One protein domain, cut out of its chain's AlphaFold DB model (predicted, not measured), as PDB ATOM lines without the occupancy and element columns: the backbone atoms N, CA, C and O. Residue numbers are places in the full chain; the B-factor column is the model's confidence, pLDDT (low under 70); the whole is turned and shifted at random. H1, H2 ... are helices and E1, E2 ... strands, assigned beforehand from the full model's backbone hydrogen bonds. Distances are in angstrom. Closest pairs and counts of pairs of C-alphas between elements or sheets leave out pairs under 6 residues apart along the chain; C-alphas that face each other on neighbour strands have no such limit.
ATOM      1  N   THR A  24     -39.262  38.844 -36.152       73.88
ATOM      2  CA  THR A  24     -38.001  39.564 -35.954       73.88
ATOM      3  C   THR A  24     -37.798  40.610 -37.045       73.88
ATOM      4  O   THR A  24     -37.637  40.265 -38.213       73.88
ATOM      5  N   LEU A  25     -37.733  41.893 -36.677       70.00
ATOM      6  CA  LEU A  25     -37.318  42.947 -37.608       70.00
ATOM      7  C   LEU A  25     -35.796  43.058 -37.661       70.00
ATOM      8  O   LEU A  25     -35.159  43.474 -36.689       70.00
ATOM      9  N   SER A  26     -35.220  42.748 -38.822       67.75
ATOM     10  CA  SER A  26     -33.853  43.126 -39.168       67.75
ATOM     11  C   SER A  26     -33.807  44.650 -39.339       67.75
ATOM     12  O   SER A  26     -34.550  45.198 -40.142       67.75
ATOM     13  N   SER A  27     -33.019  45.327 -38.495       74.69
ATOM     14  CA  SER A  27     -32.753  46.783 -38.427       74.69
ATOM     15  C   SER A  27     -33.565  47.707 -39.354       74.69
ATOM     16  O   SER A  27     -33.443  47.646 -40.577       74.69
ATOM     17  N   PHE A  28     -34.272  48.682 -38.783       84.44
ATOM     18  CA  PHE A  28     -34.935  49.741 -39.548       84.44
ATOM     19  C   PHE A  28     -34.513  51.133 -39.062       84.44
ATOM     20  O   PHE A  28     -33.968  51.299 -37.966       84.44
ATOM     21  N   GLN A  29     -34.751  52.138 -39.907       91.06
ATOM     22  CA  GLN A  29     -34.448  53.539 -39.625       91.06
ATOM     23  C   GLN A  29     -35.725  54.373 -39.548       91.06
ATOM     24  O   GLN A  29     -36.599  54.263 -40.408       91.06
ATOM     25  N   ILE A  30     -35.792  55.265 -38.561       91.06
ATOM     26  CA  ILE A  30     -36.811  56.312 -38.470       91.06
ATOM     27  C   ILE A  30     -36.161  57.609 -38.943       91.06
ATOM     28  O   ILE A  30     -35.306  58.180 -38.263       91.06
ATOM     29  N   LYS A  31     -36.538  58.046 -40.146       92.50
ATOM     30  CA  LYS A  31     -36.105  59.327 -40.720       92.50
ATOM     31  C   LYS A  31     -36.932  60.469 -40.126       92.50
ATOM     32  O   LYS A  31     -38.055  60.249 -39.685       92.50
ATOM     33  N   ASN A  32     -36.395  61.686 -40.176       91.81
ATOM     34  CA  ASN A  32     -37.044  62.902 -39.670       91.81
ATOM     35  C   ASN A  32     -37.298  62.878 -38.151       91.81
ATOM     36  O   ASN A  32     -38.331  63.328 -37.663       91.81
ATOM     37  N   TRP A  33     -36.343  62.366 -37.374       95.12
ATOM     38  CA  TRP A  33     -36.352  62.529 -35.924       95.12
ATOM     39  C   TRP A  33     -35.971  63.970 -35.550       95.12
ATOM     40  O   TRP A  33     -34.858  64.417 -35.831       95.12
ATOM     41  N   HIS A  34     -36.892  64.704 -34.922       94.62
ATOM     42  CA  HIS A  34     -36.719  66.130 -34.600       94.62
ATOM     43  C   HIS A  34     -36.631  66.433 -33.097       94.62
ATOM     44  O   HIS A  34     -36.450  67.587 -32.723       94.62
ATOM     45  N   PHE A  35     -36.736  65.424 -32.229       94.31
ATOM     46  CA  PHE A  35     -36.813  65.622 -30.775       94.31
ATOM     47  C   PHE A  35     -35.443  65.637 -30.070       94.31
ATOM     48  O   PHE A  35     -35.384  65.673 -28.843       94.31
ATOM     49  N   GLY A  36     -34.347  65.642 -30.838       89.69
ATOM     50  CA  GLY A  36     -32.974  65.681 -30.327       89.69
ATOM     51  C   GLY A  36     -32.534  64.392 -29.619       89.69
ATOM     52  O   GLY A  36     -33.202  63.360 -29.697       89.69
ATOM     53  N   GLY A  37     -31.391  64.473 -28.935       93.50
ATOM     54  CA  GLY A  37     -30.801  63.389 -28.145       93.50
ATOM     55  C   GLY A  37     -29.936  62.395 -28.925       93.50
ATOM     56  O   GLY A  37     -29.954  62.371 -30.153       93.50
ATOM     57  N   SER A  38     -29.153  61.590 -28.201       95.81
ATOM     58  CA  SER A  38     -28.298  60.533 -28.781       95.81
ATOM     59  C   SER A  38     -28.993  59.171 -28.861       95.81
ATOM     60  O   SER A  38     -28.508  58.261 -29.538       95.81
ATOM     61  N   THR A  39     -30.140  59.024 -28.191       96.00
ATOM     62  CA  THR A  39     -30.919  57.785 -28.149       96.00
ATOM     63  C   THR A  39     -32.418  58.044 -28.277       96.00
ATOM     64  O   THR A  39     -32.948  59.068 -27.843       96.00
ATOM     65  N   LEU A  40     -33.092  57.072 -28.881       96.00
ATOM     66  CA  LEU A  40     -34.541  56.916 -28.945       96.00
ATOM     67  C   LEU A  40     -34.873  55.569 -28.301       96.00
ATOM     68  O   LEU A  40     -34.160  54.592 -28.518       96.00
ATOM     69  N   LYS A  41     -35.989  55.483 -27.584       96.31
ATOM     70  CA  LYS A  41     -36.551  54.225 -27.095       96.31
ATOM     71  C   LYS A  41     -37.866  53.911 -27.800       96.31
ATOM     72  O   LYS A  41     -38.728  54.778 -27.931       96.31
ATOM     73  N   ILE A  42     -38.037  52.664 -28.215       94.94
ATOM     74  CA  ILE A  42     -39.305  52.126 -28.712       94.94
ATOM     75  C   ILE A  42     -39.844  51.181 -27.651       94.94
ATOM     76  O   ILE A  42     -39.170  50.216 -27.295       94.94
ATOM     77  N   ARG A  43     -41.050  51.442 -27.153       96.19
ATOM     78  CA  ARG A  43     -41.726  50.590 -26.168       96.19
ATOM     79  C   ARG A  43     -42.946  49.927 -26.781       96.19
ATOM     80  O   ARG A  43     -43.734  50.598 -27.448       96.19
ATOM     81  N   LEU A  44     -43.102  48.626 -26.544       94.75
ATOM     82  CA  LEU A  44     -44.235  47.850 -27.040       94.75
ATOM     83  C   LEU A  44     -45.270  47.605 -25.948       94.75
ATOM     84  O   LEU A  44     -44.949  47.090 -24.875       94.75
ATOM     85  N   TYR A  45     -46.520  47.915 -26.269       95.44
ATOM     86  CA  TYR A  45     -47.675  47.707 -25.403       95.44
ATOM     87  C   TYR A  45     -48.640  46.749 -26.074       95.44
ATOM     88  O   TYR A  45     -48.838  46.812 -27.287       95.44
ATOM     89  N   SER A  46     -49.264  45.899 -25.268       93.38
ATOM     90  CA  SER A  46     -50.364  45.039 -25.690       93.38
ATOM     91  C   SER A  46     -51.682  45.591 -25.154       93.38
ATOM     92  O   SER A  46     -51.739  46.047 -24.013       93.38
ATOM     93  N   SER A  47     -52.749  45.525 -25.947       92.62
ATOM     94  CA  SER A  47     -54.096  45.927 -25.520       92.62
ATOM     95  C   SER A  47     -54.703  45.009 -24.457       92.62
ATOM     96  O   SER A  47     -55.666  45.390 -23.807       92.62
ATOM     97  N   ASP A  48     -54.175  43.794 -24.307       90.69
ATOM     98  CA  ASP A  48     -54.656  42.777 -23.370       90.69
ATOM     99  C   ASP A  48     -53.482  41.907 -22.883       90.69
ATOM    100  O   ASP A  48     -52.401  41.931 -23.477       90.69
ATOM    101  N   THR A  49     -53.675  41.158 -21.801       89.38
ATOM    102  CA  THR A  49     -52.680  40.225 -21.261       89.38
ATOM    103  C   THR A  49     -52.713  38.901 -22.027       89.38
ATOM    104  O   THR A  49     -53.784  38.328 -22.236       89.38
ATOM    105  N   TRP A  50     -51.552  38.383 -22.435       86.44
ATOM    106  CA  TRP A  50     -51.449  37.146 -23.222       86.44
ATOM    107  C   TRP A  50     -50.179  36.354 -22.914       86.44
ATOM    108  O   TRP A  50     -49.239  36.886 -22.339       86.44
ATOM    109  N   THR A  51     -50.152  35.074 -23.284       83.88
ATOM    110  CA  THR A  51     -48.973  34.207 -23.133       83.88
ATOM    111  C   THR A  51     -48.290  34.038 -24.485       83.88
ATOM    112  O   THR A  51     -48.959  33.685 -25.467       83.88
ATOM    113  N   ASP A  52     -46.990  34.318 -24.546       84.62
ATOM    114  CA  ASP A  52     -46.204  34.173 -25.769       84.62
ATOM    115  C   ASP A  52     -45.782  32.729 -26.074       84.62
ATOM    116  O   ASP A  52     -46.058  31.800 -25.314       84.62
ATOM    117  N   SER A  53     -45.159  32.552 -27.238       75.12
ATOM    118  CA  SER A  53     -44.573  31.308 -27.755       75.12
ATOM    119  C   SER A  53     -43.589  30.628 -26.799       75.12
ATOM    120  O   SER A  53     -43.431  29.410 -26.859       75.12
ATOM    121  N   LEU A  54     -42.971  31.389 -25.893       78.81
ATOM    122  CA  LEU A  54     -42.013  30.911 -24.899       78.81
ATOM    123  C   LEU A  54     -42.658  30.674 -23.521       78.81
ATOM    124  O   LEU A  54     -41.971  30.292 -22.575       78.81
ATOM    125  N   GLY A  55     -43.973  30.874 -23.393       81.88
ATOM    126  CA  GLY A  55     -44.718  30.671 -22.152       81.88
ATOM    127  C   GLY A  55     -44.717  31.873 -21.199       81.88
ATOM    128  O   GLY A  55     -45.265  31.766 -20.100       81.88
ATOM    129  N   TYR A  56     -44.161  33.024 -21.588       84.81
ATOM    130  CA  TYR A  56     -44.167  34.223 -20.750       84.81
ATOM    131  C   TYR A  56     -45.493  34.975 -20.861       84.81
ATOM    132  O   TYR A  56     -46.017  35.209 -21.951       84.81
ATOM    133  N   VAL A  57     -46.025  35.412 -19.717       86.69
ATOM    134  CA  VAL A  57     -47.202  36.285 -19.667       86.69
ATOM    135  C   VAL A  57     -46.778  37.726 -19.961       86.69
ATOM    136  O   VAL A  57     -46.035  38.343 -19.201       86.69
ATOM    137  N   ARG A  58     -47.267  38.275 -21.071       90.25
ATOM    138  CA  ARG A  58     -47.120  39.669 -21.492       90.25
ATOM    139  C   ARG A  58     -48.339  40.449 -21.013       90.25
ATOM    140  O   ARG A  58     -49.441  40.228 -21.506       90.25
ATOM    141  N   GLY A  59     -48.148  41.324 -20.027       88.75
ATOM    142  CA  GLY A  59     -49.219  42.154 -19.469       88.75
ATOM    143  C   GLY A  59     -49.767  43.179 -20.467       88.75
ATOM    144  O   GLY A  59     -49.057  43.636 -21.364       88.75
ATOM    145  N   SER A  60     -51.033  43.559 -20.291       92.88
ATOM    146  CA  SER A  60     -51.621  44.708 -20.985       92.88
ATOM    147  C   SER A  60     -50.980  46.020 -20.526       92.88
ATOM    148  O   SER A  60     -50.677  46.177 -19.342       92.88
ATOM    149  N   GLY A  61     -50.860  46.994 -21.425       94.00
ATOM    150  CA  GLY A  61     -50.315  48.311 -21.113       94.00
ATOM    151  C   GLY A  61     -50.973  49.428 -21.914       94.00
ATOM    152  O   GLY A  61     -51.519  49.207 -22.992       94.00
ATOM    153  N   THR A  62     -50.905  50.649 -21.386       95.31
ATOM    154  CA  THR A  62     -51.401  51.845 -22.081       95.31
ATOM    155  C   THR A  62     -50.277  52.462 -22.907       95.31
ATOM    156  O   THR A  62     -49.229  52.807 -22.359       95.31
ATOM    157  N   ALA A  63     -50.490  52.616 -24.216       94.94
ATOM    158  CA  ALA A  63     -49.522  53.242 -25.114       94.94
ATOM    159  C   ALA A  63     -49.116  54.641 -24.618       94.94
ATOM    160  O   ALA A  63     -49.960  55.430 -24.198       94.94
ATOM    161  N   GLY A  64     -47.816  54.937 -24.654       92.69
ATOM    162  CA  GLY A  64     -47.253  56.182 -24.122       92.69
ATOM    163  C   GLY A  64     -46.982  56.199 -22.609       92.69
ATOM    164  O   GLY A  64     -46.334  57.129 -22.135       92.69
ATOM    165  N   SER A  65     -47.375  55.166 -21.852       95.12
ATOM    166  CA  SER A  65     -47.016  55.029 -20.429       95.12
ATOM    167  C   SER A  65     -45.527  54.727 -20.238       95.12
ATOM    168  O   SER A  65     -44.952  53.928 -20.967       95.12
ATOM    169  N   THR A  66     -44.869  55.278 -19.217       95.44
ATOM    170  CA  THR A  66     -43.477  54.901 -18.898       95.44
ATOM    171  C   THR A  66     -43.345  53.516 -18.258       95.44
ATOM    172  O   THR A  66     -42.230  53.032 -18.088       95.44
ATOM    173  N   THR A  67     -44.464  52.858 -17.943       94.88
ATOM    174  CA  THR A  67     -44.555  51.509 -17.363       94.88
ATOM    175  C   THR A  67     -45.553  50.640 -18.142       94.88
ATOM    176  O   THR A  67     -46.328  51.146 -18.955       94.88
ATOM    177  N   GLY A  68     -45.550  49.322 -17.914       91.75
ATOM    178  CA  GLY A  68     -46.516  48.399 -18.532       91.75
ATOM    179  C   GLY A  68     -46.242  48.055 -20.002       91.75
ATOM    180  O   GLY A  68     -47.085  47.451 -20.658       91.75
ATOM    181  N   PHE A  69     -45.073  48.423 -20.531       95.25
ATOM    182  CA  PHE A  69     -44.561  47.865 -21.781       95.25
ATOM    183  C   PHE A  69     -43.915  46.503 -21.504       95.25
ATOM    184  O   PHE A  69     -43.342  46.293 -20.436       95.25
ATOM    185  N   TYR A  70     -43.973  45.581 -22.465       92.06
ATOM    186  CA  TYR A  70     -43.356  44.256 -22.304       92.06
ATOM    187  C   TYR A  70     -41.994  44.129 -23.000       92.06
ATOM    188  O   TYR A  70     -41.307  43.122 -22.820       92.06
ATOM    189  N   GLN A  71     -41.604  45.134 -23.790       92.44
ATOM    190  CA  GLN A  71     -40.310  45.217 -24.463       92.44
ATOM    191  C   GLN A  71     -39.922  46.678 -24.715       92.44
ATOM    192  O   GLN A  71     -40.770  47.489 -25.095       92.44
ATOM    193  N   GLU A  72     -38.643  47.000 -24.514       94.25
ATOM    194  CA  GLU A  72     -38.027  48.286 -24.856       94.25
ATOM    195  C   GLU A  72     -36.831  48.033 -25.779       94.25
ATOM    196  O   GLU A  72     -36.014  47.152 -25.516       94.25
ATOM    197  N   ILE A  73     -36.734  48.805 -26.858       93.06
ATOM    198  CA  ILE A  73     -35.613  48.778 -27.802       93.06
ATOM    199  C   ILE A  73     -34.975  50.154 -27.815       93.06
ATOM    200  O   ILE A  73     -35.663  51.156 -28.005       93.06
ATOM    201  N   VAL A  74     -33.658  50.199 -27.638       94.19
ATOM    202  CA  VAL A  74     -32.881  51.438 -27.691       94.19
ATOM    203  C   VAL A  74     -32.265  51.576 -29.080       94.19
ATOM    204  O   VAL A  74     -31.512  50.713 -29.523       94.19
ATOM    205  N   CYS A  75     -32.585  52.667 -29.762       94.38
ATOM    206  CA  CYS A  75     -32.067  53.025 -31.075       94.38
ATOM    207  C   CYS A  75     -31.088  54.198 -30.933       94.38
ATOM    208  O   CYS A  75     -31.316  55.111 -30.134       94.38
ATOM    209  N   SER A  76     -30.003  54.194 -31.705       95.25
ATOM    210  CA  SER A  76     -29.048  55.305 -31.739       95.25
ATOM    211  C   SER A  76     -29.562  56.415 -32.652       95.25
ATOM    212  O   SER A  76     -30.120  56.146 -33.714       95.25
ATOM    213  N   VAL A  77     -29.392  57.673 -32.255       96.00
ATOM    214  CA  VAL A  77     -29.809  58.835 -33.051       96.00
ATOM    215  C   VAL A  77     -28.567  59.550 -33.571       96.00
ATOM    216  O   VAL A  77     -27.708  59.958 -32.794       96.00
ATOM    217  N   SER A  78     -28.480  59.710 -34.893       95.75
ATOM    218  CA  SER A  78     -27.453  60.513 -35.563       95.75
ATOM    219  C   SER A  78     -28.121  61.492 -36.526       95.75
ATOM    220  O   SER A  78     -28.825  61.099 -37.463       95.75
ATOM    221  N   GLY A  79     -27.963  62.792 -36.263       94.12
ATOM    222  CA  GLY A  79     -28.681  63.845 -36.980       94.12
ATOM    223  C   GLY A  79     -30.201  63.709 -36.831       94.12
ATOM    224  O   GLY A  79     -30.726  63.715 -35.721       94.12
ATOM    225  N   ARG A  80     -30.911  63.587 -37.959       94.88
ATOM    226  CA  ARG A  80     -32.374  63.385 -38.016       94.88
ATOM    227  C   ARG A  80     -32.776  61.923 -38.246       94.88
ATOM    228  O   ARG A  80     -33.904  61.665 -38.663       94.88
ATOM    229  N   THR A  81     -31.875  60.972 -38.010       94.75
ATOM    230  CA  THR A  81     -32.122  59.547 -38.264       94.75
ATOM    231  C   THR A  81     -31.893  58.738 -36.995       94.75
ATOM    232  O   THR A  81     -30.782  58.718 -36.464       94.75
ATOM    233  N   ALA A  82     -32.930  58.041 -36.527       94.06
ATOM    234  CA  ALA A  82     -32.796  57.025 -35.489       94.06
ATOM    235  C   ALA A  82     -32.586  55.649 -36.141       94.06
ATOM    236  O   ALA A  82     -33.375  55.244 -36.994       94.06
ATOM    237  N   THR A  83     -31.527  54.942 -35.754       93.25
ATOM    238  CA  THR A  83     -31.156  53.614 -36.257       93.25
ATOM    239  C   THR A  83     -31.312  52.594 -35.140       93.25
ATOM    240  O   THR A  83     -30.634  52.672 -34.115       93.25
ATOM    241  N   CYS A  84     -32.216  51.634 -35.319       89.88
ATOM    242  CA  CYS A  84     -32.425  50.572 -34.342       89.88
ATOM    243  C   CYS A  84     -31.467  49.397 -34.625       89.88
ATOM    244  O   CYS A  84     -31.357  48.979 -35.783       89.88
ATOM    245  N   PRO A  85     -30.742  48.886 -33.613       83.19
ATOM    246  CA  PRO A  85     -29.694  47.886 -33.805       83.19
ATOM    247  C   PRO A  85     -30.255  46.560 -34.327       83.19
ATOM    248  O   PRO A  85     -31.314  46.104 -33.901       83.19
ATOM    249  N   SER A  86     -29.509  45.905 -35.219       70.81
ATOM    250  CA  SER A  86     -29.843  44.569 -35.734       70.81
ATOM    251  C   SER A  86     -29.701  43.473 -34.673       70.81
ATOM    252  O   SER A  86     -30.447  42.501 -34.705       70.81
ATOM    253  N   SER A  87     -28.792  43.644 -33.709       61.44
ATOM    254  CA  SER A  87     -28.535  42.706 -32.604       61.44
ATOM    255  C   SER A  87     -29.528  42.812 -31.438       61.44
ATOM    256  O   SER A  87     -29.475  42.005 -30.516       61.44
ATOM    257  N   GLY A  88     -30.447  43.782 -31.485       59.91
ATOM    258  CA  GLY A  88     -31.556  43.960 -30.543       59.91
ATOM    259  C   GLY A  88     -32.894  43.986 -31.270       59.91
ATOM    260  O   GLY A  88     -33.737  44.826 -30.960       59.91
ATOM    261  N   SER A  89     -33.029  43.136 -32.294       64.62
ATOM    262  CA  SER A  89     -34.175  43.075 -33.197       64.62
ATOM    263  C   SER A  89     -35.496  43.273 -32.456       64.62
ATOM    264  O   SER A  89     -35.729  42.646 -31.422       64.62
ATOM    265  N   LEU A  90     -36.365  44.133 -32.989       77.88
ATOM    266  CA  LEU A  90     -37.746  44.241 -32.530       77.88
ATOM    267  C   LEU A  90     -38.408  42.876 -32.756       77.88
ATOM    268  O   LEU A  90     -38.786  42.548 -33.881       77.88
ATOM    269  N   VAL A  91     -38.448  42.072 -31.691       80.44
ATOM    270  CA  VAL A  91     -39.081  40.754 -31.672       80.44
ATOM    271  C   VAL A  91     -40.499  40.929 -31.172       80.44
ATOM    272  O   VAL A  91     -40.701  41.077 -29.974       80.44
ATOM    273  N   ILE A  92     -41.482  40.917 -32.061       82.00
ATOM    274  CA  ILE A  92     -42.871  40.786 -31.628       82.00
ATOM    275  C   ILE A  92     -43.087  39.293 -31.378       82.00
ATOM    276  O   ILE A  92     -43.083  38.528 -32.349       82.00
ATOM    277  N   PRO A  93     -43.237  38.851 -30.113       77.38
ATOM    278  CA  PRO A  93     -43.419  37.441 -29.855       77.38
ATOM    279  C   PRO A  93     -44.726  37.002 -30.507       77.38
ATOM    280  O   PRO A  93     -45.703  37.752 -30.585       77.38
ATOM    281  N   SER A  94     -44.742  35.784 -31.005       73.31
ATOM    282  CA  SER A  94     -45.976  35.195 -31.501       73.31
ATOM    283  C   SER A  94     -46.788  34.642 -30.330       73.31
ATOM    284  O   SER A  94     -46.242  34.287 -29.285       73.31
ATOM    285  N   THR A  95     -48.114  34.603 -30.461       71.19
ATOM    286  CA  THR A  95     -48.988  34.072 -29.406       71.19
ATOM    287  C   THR A  95     -49.451  32.658 -29.736       71.19
ATOM    288  O   THR A  95     -49.953  32.393 -30.828       71.19
ATOM    289  N   VAL A  96     -49.362  31.763 -28.749       63.31
ATOM    290  CA  VAL A  96     -49.921  30.400 -28.816       63.31
ATOM    291  C   VAL A  96     -51.456  30.375 -28.794       63.31
ATOM    292  O   VAL A  96     -52.054  29.344 -29.072       63.31
ATOM    293  N   LYS A  97     -52.107  31.509 -28.488       63.09
ATOM    294  CA  LYS A  97     -53.570  31.646 -28.372       63.09
ATOM    295  C   LYS A  97     -54.178  32.590 -29.411       63.09
ATOM    296  O   LYS A  97     -55.252  33.144 -29.181       63.09
ATOM    297  N   SER A  98     -53.521  32.799 -30.554       57.69
ATOM    298  CA  SER A  98     -54.039  33.711 -31.591       57.69
ATOM    299  C   SER A  98     -55.437  33.326 -32.096       57.69
ATOM    300  O   SER A  98     -56.184  34.200 -32.533       57.69
ATOM    301  N   ILE A  99     -55.810  32.049 -31.966       55.94
ATOM    302  CA  ILE A  99     -57.155  31.529 -32.242       55.94
ATOM    303  C   ILE A  99     -58.203  32.017 -31.223       55.94
ATOM    304  O   ILE A  99     -59.316  32.340 -31.629       55.94
ATOM    305  N   ASP A 100     -57.860  32.153 -29.939       55.97
ATOM    306  CA  ASP A 100     -58.827  32.492 -28.881       55.97
ATOM    307  C   ASP A 100     -58.938  34.005 -28.628       55.97
ATOM    308  O   ASP A 100     -59.969  34.493 -28.164       55.97
ATOM    309  N   ARG A 101     -57.879  34.774 -28.928       68.25
ATOM    310  CA  ARG A 101     -57.874  36.247 -28.825       68.25
ATOM    311  C   ARG A 101     -57.315  36.916 -30.090       68.25
ATOM    312  O   ARG A 101     -56.322  37.644 -30.012       68.25
ATOM    313  N   PRO A 102     -57.991  36.793 -31.252       67.50
ATOM    314  CA  PRO A 102     -57.594  37.459 -32.506       67.50
ATOM    315  C   PRO A 102     -57.649  39.002 -32.424       67.50
ATOM    316  O   PRO A 102     -57.293  39.728 -33.359       67.50
ATOM    317  N   GLN A 103     -58.135  39.526 -31.297       70.81
ATOM    318  CA  GLN A 103     -58.293  40.945 -31.025       70.81
ATOM    319  C   GLN A 103     -57.104  41.588 -30.306       70.81
ATOM    320  O   GLN A 103     -57.131  42.802 -30.141       70.81
ATOM    321  N   ILE A 104     -56.052  40.849 -29.928       83.31
ATOM    322  CA  ILE A 104     -54.865  41.481 -29.330       83.31
ATOM    323  C   ILE A 104     -54.276  42.487 -30.324       83.31
ATOM    324  O   ILE A 104     -54.131  42.213 -31.523       83.31
ATOM    325  N   ARG A 105     -53.997  43.687 -29.818       89.19
ATOM    326  CA  ARG A 105     -53.425  44.799 -30.563       89.19
ATOM    327  C   ARG A 105     -52.115  45.224 -29.921       89.19
ATOM    328  O   ARG A 105     -52.070  45.443 -28.714       89.19
ATOM    329  N   ILE A 106     -51.077  45.389 -30.731       91.12
ATOM    330  CA  ILE A 106     -49.786  45.918 -30.293       91.12
ATOM    331  C   ILE A 106     -49.646  47.360 -30.761       91.12
ATOM    332  O   ILE A 106     -49.979  47.704 -31.897       91.12
ATOM    333  N   THR A 107     -49.132  48.205 -29.874       94.38
ATOM    334  CA  THR A 107     -48.751  49.585 -30.182       94.38
ATOM    335  C   THR A 107     -47.279  49.783 -29.849       94.38
ATOM    336  O   THR A 107     -46.847  49.446 -28.747       94.38
ATOM    337  N   GLY A 108     -46.512  50.313 -30.803       94.81
ATOM    338  CA  GLY A 108     -45.116  50.694 -30.608       94.81
ATOM    339  C   GLY A 108     -45.008  52.199 -30.413       94.81
ATOM    340  O   GLY A 108     -45.222  52.953 -31.359       94.81
ATOM    341  N   SER A 109     -44.677  52.644 -29.206       97.00
ATOM    342  CA  SER A 109     -44.561  54.065 -28.864       97.00
ATOM    343  C   SER A 109     -43.106  54.528 -28.848       97.00
ATOM    344  O   SER A 109     -42.218  53.808 -28.394       97.00
ATOM    345  N   LEU A 110     -42.878  55.750 -29.321       96.94
ATOM    346  CA  LEU A 110     -41.582  56.415 -29.375       96.94
ATOM    347  C   LEU A 110     -41.372  57.258 -28.116       96.94
ATOM    348  O   LEU A 110     -42.236  58.053 -27.746       96.94
ATOM    349  N   PHE A 111     -40.209  57.116 -27.492       97.56
ATOM    350  CA  PHE A 111     -39.759  57.914 -26.358       97.56
ATOM    351  C   PHE A 111     -38.375  58.480 -26.654       97.56
ATOM    352  O   PHE A 111     -37.525  57.791 -27.212       97.56
ATOM    353  N   ASP A 112     -38.132  59.732 -26.286       96.81
ATOM    354  CA  ASP A 112     -36.797  60.320 -26.415       96.81
ATOM    355  C   ASP A 112     -35.845  59.878 -25.285       96.81
ATOM    356  O   ASP A 112     -36.216  59.117 -24.385       96.81
ATOM    357  N   GLN A 113     -34.605  60.381 -25.316       96.44
ATOM    358  CA  GLN A 113     -33.584  60.097 -24.299       96.44
ATOM    359  C   GLN A 113     -34.011  60.452 -22.861       96.44
ATOM    360  O   GLN A 113     -33.474  59.891 -21.909       96.44
ATOM    361  N   ASN A 114     -34.990  61.349 -22.694       96.44
ATOM    362  CA  ASN A 114     -35.513  61.784 -21.400       96.44
ATOM    363  C   ASN A 114     -36.759  60.981 -20.974       96.44
ATOM    364  O   ASN A 114     -37.429  61.353 -20.014       96.44
ATOM    365  N   ASN A 115     -37.084  59.881 -21.668       96.81
ATOM    366  CA  ASN A 115     -38.311  59.097 -21.489       96.81
ATOM    367  C   ASN A 115     -39.608  59.908 -21.700       96.81
ATOM    368  O   ASN A 115     -40.643  59.555 -21.131       96.81
ATOM    369  N   ILE A 116     -39.595  60.954 -22.535       96.62
ATOM    370  CA  ILE A 116     -40.811  61.689 -22.915       96.62
ATOM    371  C   ILE A 116     -41.429  61.027 -24.148       96.62
ATOM    372  O   ILE A 116     -40.745  60.809 -25.147       96.62
ATOM    373  N   TYR A 117     -42.726  60.721 -24.087       97.12
ATOM    374  CA  TYR A 117     -43.485  60.151 -25.204       97.12
ATOM    375  C   TYR A 117     -43.578  61.132 -26.385       97.12
ATOM    376  O   TYR A 117     -43.946  62.294 -26.213       97.12
ATOM    377  N   ARG A 118     -43.254  60.663 -27.596       97.00
ATOM    378  CA  ARG A 118     -43.179  61.465 -28.834       97.00
ATOM    379  C   ARG A 118     -44.158  61.036 -29.930       97.00
ATOM    380  O   ARG A 118     -44.154  61.626 -31.006       97.00
ATOM    381  N   GLY A 119     -45.003  60.043 -29.666       96.00
ATOM    382  CA  GLY A 119     -45.976  59.512 -30.624       96.00
ATOM    383  C   GLY A 119     -45.847  58.004 -30.819       96.00
ATOM    384  O   GLY A 119     -44.974  57.358 -30.241       96.00
ATOM    385  N   ASN A 120     -46.718  57.434 -31.645       95.62
ATOM    386  CA  ASN A 120     -46.690  56.012 -31.978       95.62
ATOM    387  C   ASN A 120     -45.971  55.796 -33.312       95.62
ATOM    388  O   ASN A 120     -46.294  56.446 -34.302       95.62
ATOM    389  N   LEU A 121     -45.026  54.856 -33.340       92.44
ATOM    390  CA  LEU A 121     -44.448  54.335 -34.578       92.44
ATOM    391  C   LEU A 121     -45.503  53.554 -35.371       92.44
ATOM    392  O   LEU A 121     -45.576  53.648 -36.591       92.44
ATOM    393  N   PHE A 122     -46.326  52.794 -34.652       90.81
ATOM    394  CA  PHE A 122     -47.491  52.092 -35.166       90.81
ATOM    395  C   PHE A 122     -48.507  51.899 -34.047       90.81
ATOM    396  O   PHE A 122     -48.131  51.782 -32.878       90.81
ATOM    397  N   GLN A 123     -49.788  51.849 -34.401       93.38
ATOM    398  CA  GLN A 123     -50.881  51.730 -33.445       93.38
ATOM    399  C   GLN A 123     -51.848  50.633 -33.864       93.38
ATOM    400  O   GLN A 123     -52.167  50.481 -35.042       93.38
ATOM    401  N   SER A 124     -52.334  49.894 -32.870       89.12
ATOM    402  CA  SER A 124     -53.364  48.873 -33.031       89.12
ATOM    403  C   SER A 124     -53.045  47.796 -34.077       89.12
ATOM    404  O   SER A 124     -53.934  47.341 -34.797       89.12
ATOM    405  N   TRP A 125     -51.786  47.372 -34.168       88.56
ATOM    406  CA  TRP A 125     -51.390  46.306 -35.086       88.56
ATOM    407  C   TRP A 125     -51.822  44.941 -34.569       88.56
ATOM    408  O   TRP A 125     -51.707  44.654 -33.380       88.56
ATOM    409  N   VAL A 126     -52.306  44.086 -35.464       83.56
ATOM    410  CA  VAL A 126     -52.643  42.697 -35.134       83.56
ATOM    411  C   VAL A 126     -51.461  41.807 -35.467       83.56
ATOM    412  O   VAL A 126     -50.863  41.943 -36.534       83.56
ATOM    413  N   ILE A 127     -51.170  40.857 -34.584       73.88
ATOM    414  CA  ILE A 127     -50.132  39.849 -34.806       73.88
ATOM    415  C   ILE A 127     -50.661  38.820 -35.825       73.88
ATOM    416  O   ILE A 127     -51.744  38.267 -35.606       73.88
ATOM    417  N   PRO A 128     -49.970  38.569 -36.952       69.31
ATOM    418  CA  PRO A 128     -50.309  37.475 -37.861       69.31
ATOM    419  C   PRO A 128     -50.234  36.110 -37.157       69.31
ATOM    420  O   PRO A 128     -49.450  35.921 -36.233       69.31
ATOM    421  N   THR A 129     -51.039  35.146 -37.602       67.75
ATOM    422  CA  THR A 129     -51.164  33.820 -36.965       67.75
ATOM    423  C   THR A 129     -50.375  32.707 -37.679       67.75
ATOM    424  O   THR A 129     -50.610  31.536 -37.399       67.75
ATOM    425  N   GLY A 130     -49.484  33.035 -38.626       66.81
ATOM    426  CA  GLY A 130     -48.768  32.074 -39.489       66.81
ATOM    427  C   GLY A 130     -47.262  32.363 -39.606       66.81
ATOM    428  O   GLY A 130     -46.827  33.418 -39.147       66.81
ATOM    429  N   PRO A 131     -46.454  31.443 -40.178       52.56
ATOM    430  CA  PRO A 131     -45.011  31.489 -40.010       52.56
ATOM    431  C   PRO A 131     -44.297  32.348 -41.054       52.56
ATOM    432  O   PRO A 131     -44.711  32.452 -42.208       52.56
ATOM    433  N   THR A 132     -43.124  32.798 -40.618       53.31
ATOM    434  CA  THR A 132     -41.980  33.369 -41.340       53.31
ATOM    435  C   THR A 132     -41.813  34.884 -41.243       53.31
ATOM    436  O   THR A 132     -42.742  35.686 -41.342       53.31
ATOM    437  N   THR A 133     -40.553  35.232 -40.981       54.88
ATOM    438  CA  THR A 133     -39.933  36.547 -41.106       54.88
ATOM    439  C   THR A 133     -40.609  37.373 -42.187       54.88
ATOM    440  O   THR A 133     -40.459  37.093 -43.372       54.88
ATOM    441  N   THR A 134     -41.345  38.388 -41.762       61.59
ATOM    442  CA  THR A 134     -41.938  39.387 -42.644       61.59
ATOM    443  C   THR A 134     -41.131  40.676 -42.483       61.59
ATOM    444  O   THR A 134     -40.629  41.017 -41.411       61.59
ATOM    445  N   THR A 135     -40.926  41.398 -43.566       70.62
ATOM    446  CA  THR A 135     -40.319  42.726 -43.543       70.62
ATOM    447  C   THR A 135     -41.275  43.727 -42.885       70.62
ATOM    448  O   THR A 135     -42.490  43.519 -42.830       70.62
ATOM    449  N   TRP A 136     -40.752  44.867 -42.419       73.94
ATOM    450  CA  TRP A 136     -41.582  45.976 -41.922       73.94
ATOM    451  C   TRP A 136     -42.695  46.366 -42.907       73.94
ATOM    452  O   TRP A 136     -43.822  46.653 -42.507       73.94
ATOM    453  N   LEU A 137     -42.375  46.345 -44.204       72.62
ATOM    454  CA  LEU A 137     -43.294  46.708 -45.275       72.62
ATOM    455  C   LEU A 137     -44.437  45.697 -45.430       72.62
ATOM    456  O   LEU A 137     -45.580  46.096 -45.648       72.62
ATOM    457  N   GLU A 138     -44.164  44.404 -45.269       74.44
ATOM    458  CA  GLU A 138     -45.197  43.364 -45.306       74.44
ATOM    459  C   GLU A 138     -46.128  43.462 -44.097       74.44
ATOM    460  O   GLU A 138     -47.344  43.352 -44.256       74.44
ATOM    461  N   LEU A 139     -45.600  43.771 -42.906       75.31
ATOM    462  CA  LEU A 139     -46.436  43.963 -41.718       75.31
ATOM    463  C   LEU A 139     -47.288  45.243 -41.800       75.31
ATOM    464  O   LEU A 139     -48.447  45.252 -41.374       75.31
ATOM    465  N   LEU A 140     -46.738  46.309 -42.390       79.00
ATOM    466  CA  LEU A 140     -47.471  47.537 -42.699       79.00
ATOM    467  C   LEU A 140     -48.581  47.270 -43.728       79.00
ATOM    468  O   LEU A 140     -49.706  47.738 -43.558       79.00
ATOM    469  N   THR A 141     -48.301  46.471 -44.759       77.75
ATOM    470  CA  THR A 141     -49.286  46.057 -45.777       77.75
ATOM    471  C   THR A 141     -50.390  45.189 -45.159       77.75
ATOM    472  O   THR A 141     -51.579  45.408 -45.395       77.75
ATOM    473  N   TYR A 142     -50.021  44.262 -44.272       79.12
ATOM    474  CA  TYR A 142     -50.962  43.411 -43.541       79.12
ATOM    475  C   TYR A 142     -51.904  44.203 -42.616       79.12
ATOM    476  O   TYR A 142     -53.061  43.826 -42.433       79.12
ATOM    477  N   ASN A 143     -51.439  45.312 -42.031       79.38
ATOM    478  CA  ASN A 143     -52.251  46.145 -41.137       79.38
ATOM    479  C   ASN A 143     -52.960  47.326 -41.832       79.38
ATOM    480  O   ASN A 143     -53.858  47.908 -41.230       79.38
ATOM    481  N   SER A 144     -52.605  47.669 -43.076       75.75
ATOM    482  CA  SER A 144     -53.237  48.758 -43.851       75.75
ATOM    483  C   SER A 144     -54.350  48.297 -44.797       75.75
ATOM    484  O   SER A 144     -55.154  49.115 -45.242       75.75
ATOM    485  N   THR A 145     -54.449  46.999 -45.086       69.00
ATOM    486  CA  THR A 145     -55.554  46.445 -45.879       69.00
ATOM    487  C   THR A 145     -56.831  46.336 -45.032       69.00
ATOM    488  O   THR A 145     -56.824  45.798 -43.922       69.00
TER     489      THR A 145
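What this domain is: This is residues 24 to 145 of the 771 residues of an uncharacterized protein of Pyrinomonadaceae bacterium (UniProt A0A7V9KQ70). A single antiparallel sheet of six strands, strongly twisted, curls round like part of a barrel and stays open between its edge strands E1 and E7. The short strand E5, paired with residues 24 to 25, lies outside this sheet but near E2; the one helix, H1, only grazes the sheet beside E7, and the loop of residues 93 to 105 reaches out at one end of the long axis. The printed part has 122 residues with seven named strands and then one named helix, E1 to E7 and H1; the sheet's order is E1, E4, E3, E2, E6, E7. The class is mostly strand, though under half of the residues are in named elements. The whole is compact, with a radius of gyration of the C-alphas of 14.3 A, yet elongated in outline, 43 by 28 by 27 A.

Where its parts are: Find C-alpha 39 at (-30.919, 57.785, -28.149); from there E2 runs through residues 39 to 46 for 23.4 A. E3 is residues 71 to 78, 22.9 A, and E4 is residues 81 to 83. E1, residues 29 to 31, begins at C-alpha 29 at (-34.448, 53.539, -39.625). E6 is residues 106 to 112, 19.8 A, and E7 is residues 117 to 125, 18.8 A. E5 is residues 90 to 92. H1, residues 136 to 144, runs 12.1 A to C-alpha 144 at (-53.237, 48.758, -43.851).

How they stand to each other: Start at E2 and E3, an antiparallel hairpin at 154 degrees, with N 42 and O 73 2.8 A apart, within hydrogen-bond range. E3 is staggered: residues 71 to 76 pair with E2, residues 76 to 78 with E4, where N 83 and O 76 are 2.8 A apart. E2, E3 and E4 form a meander, each strand the antiparallel neighbour of the one before. With E1 they form a Greek key, in which E1 is the antiparallel neighbour of E4; look at N 30 and O 82, 2.9 A. On the other side of E2 lies E6, with N 43 and O 109 at 2.9 A. E6 and E7 form a hairpin, with N 110 and O 119 at 2.8 A; E7 bends by 61 degrees at residue 121. The closest C-alphas of E3 and E5 are those of Ile 73 and Leu 90, 6.9 A. H1 only grazes the sheet, with residues 139 to 144; its closest C-alpha to E7 is that of Asn 143, 6.1 A from Trp 125. In H1 every O i to N i+4 pair is within hydrogen-bond range.

The domain as a whole: The two C-alphas farthest apart are those of Gly 79 and Asp 100, 44.2 A. The printed part has no cut. The links E2 to E3 and E5 to E6 are long, with 24 and 13 residues. The mean pLDDT of the printed part is 84.5; look for values under 70 at residue 26, residues 87 to 89, 96 to 102 and 128 to 134, and residue 145.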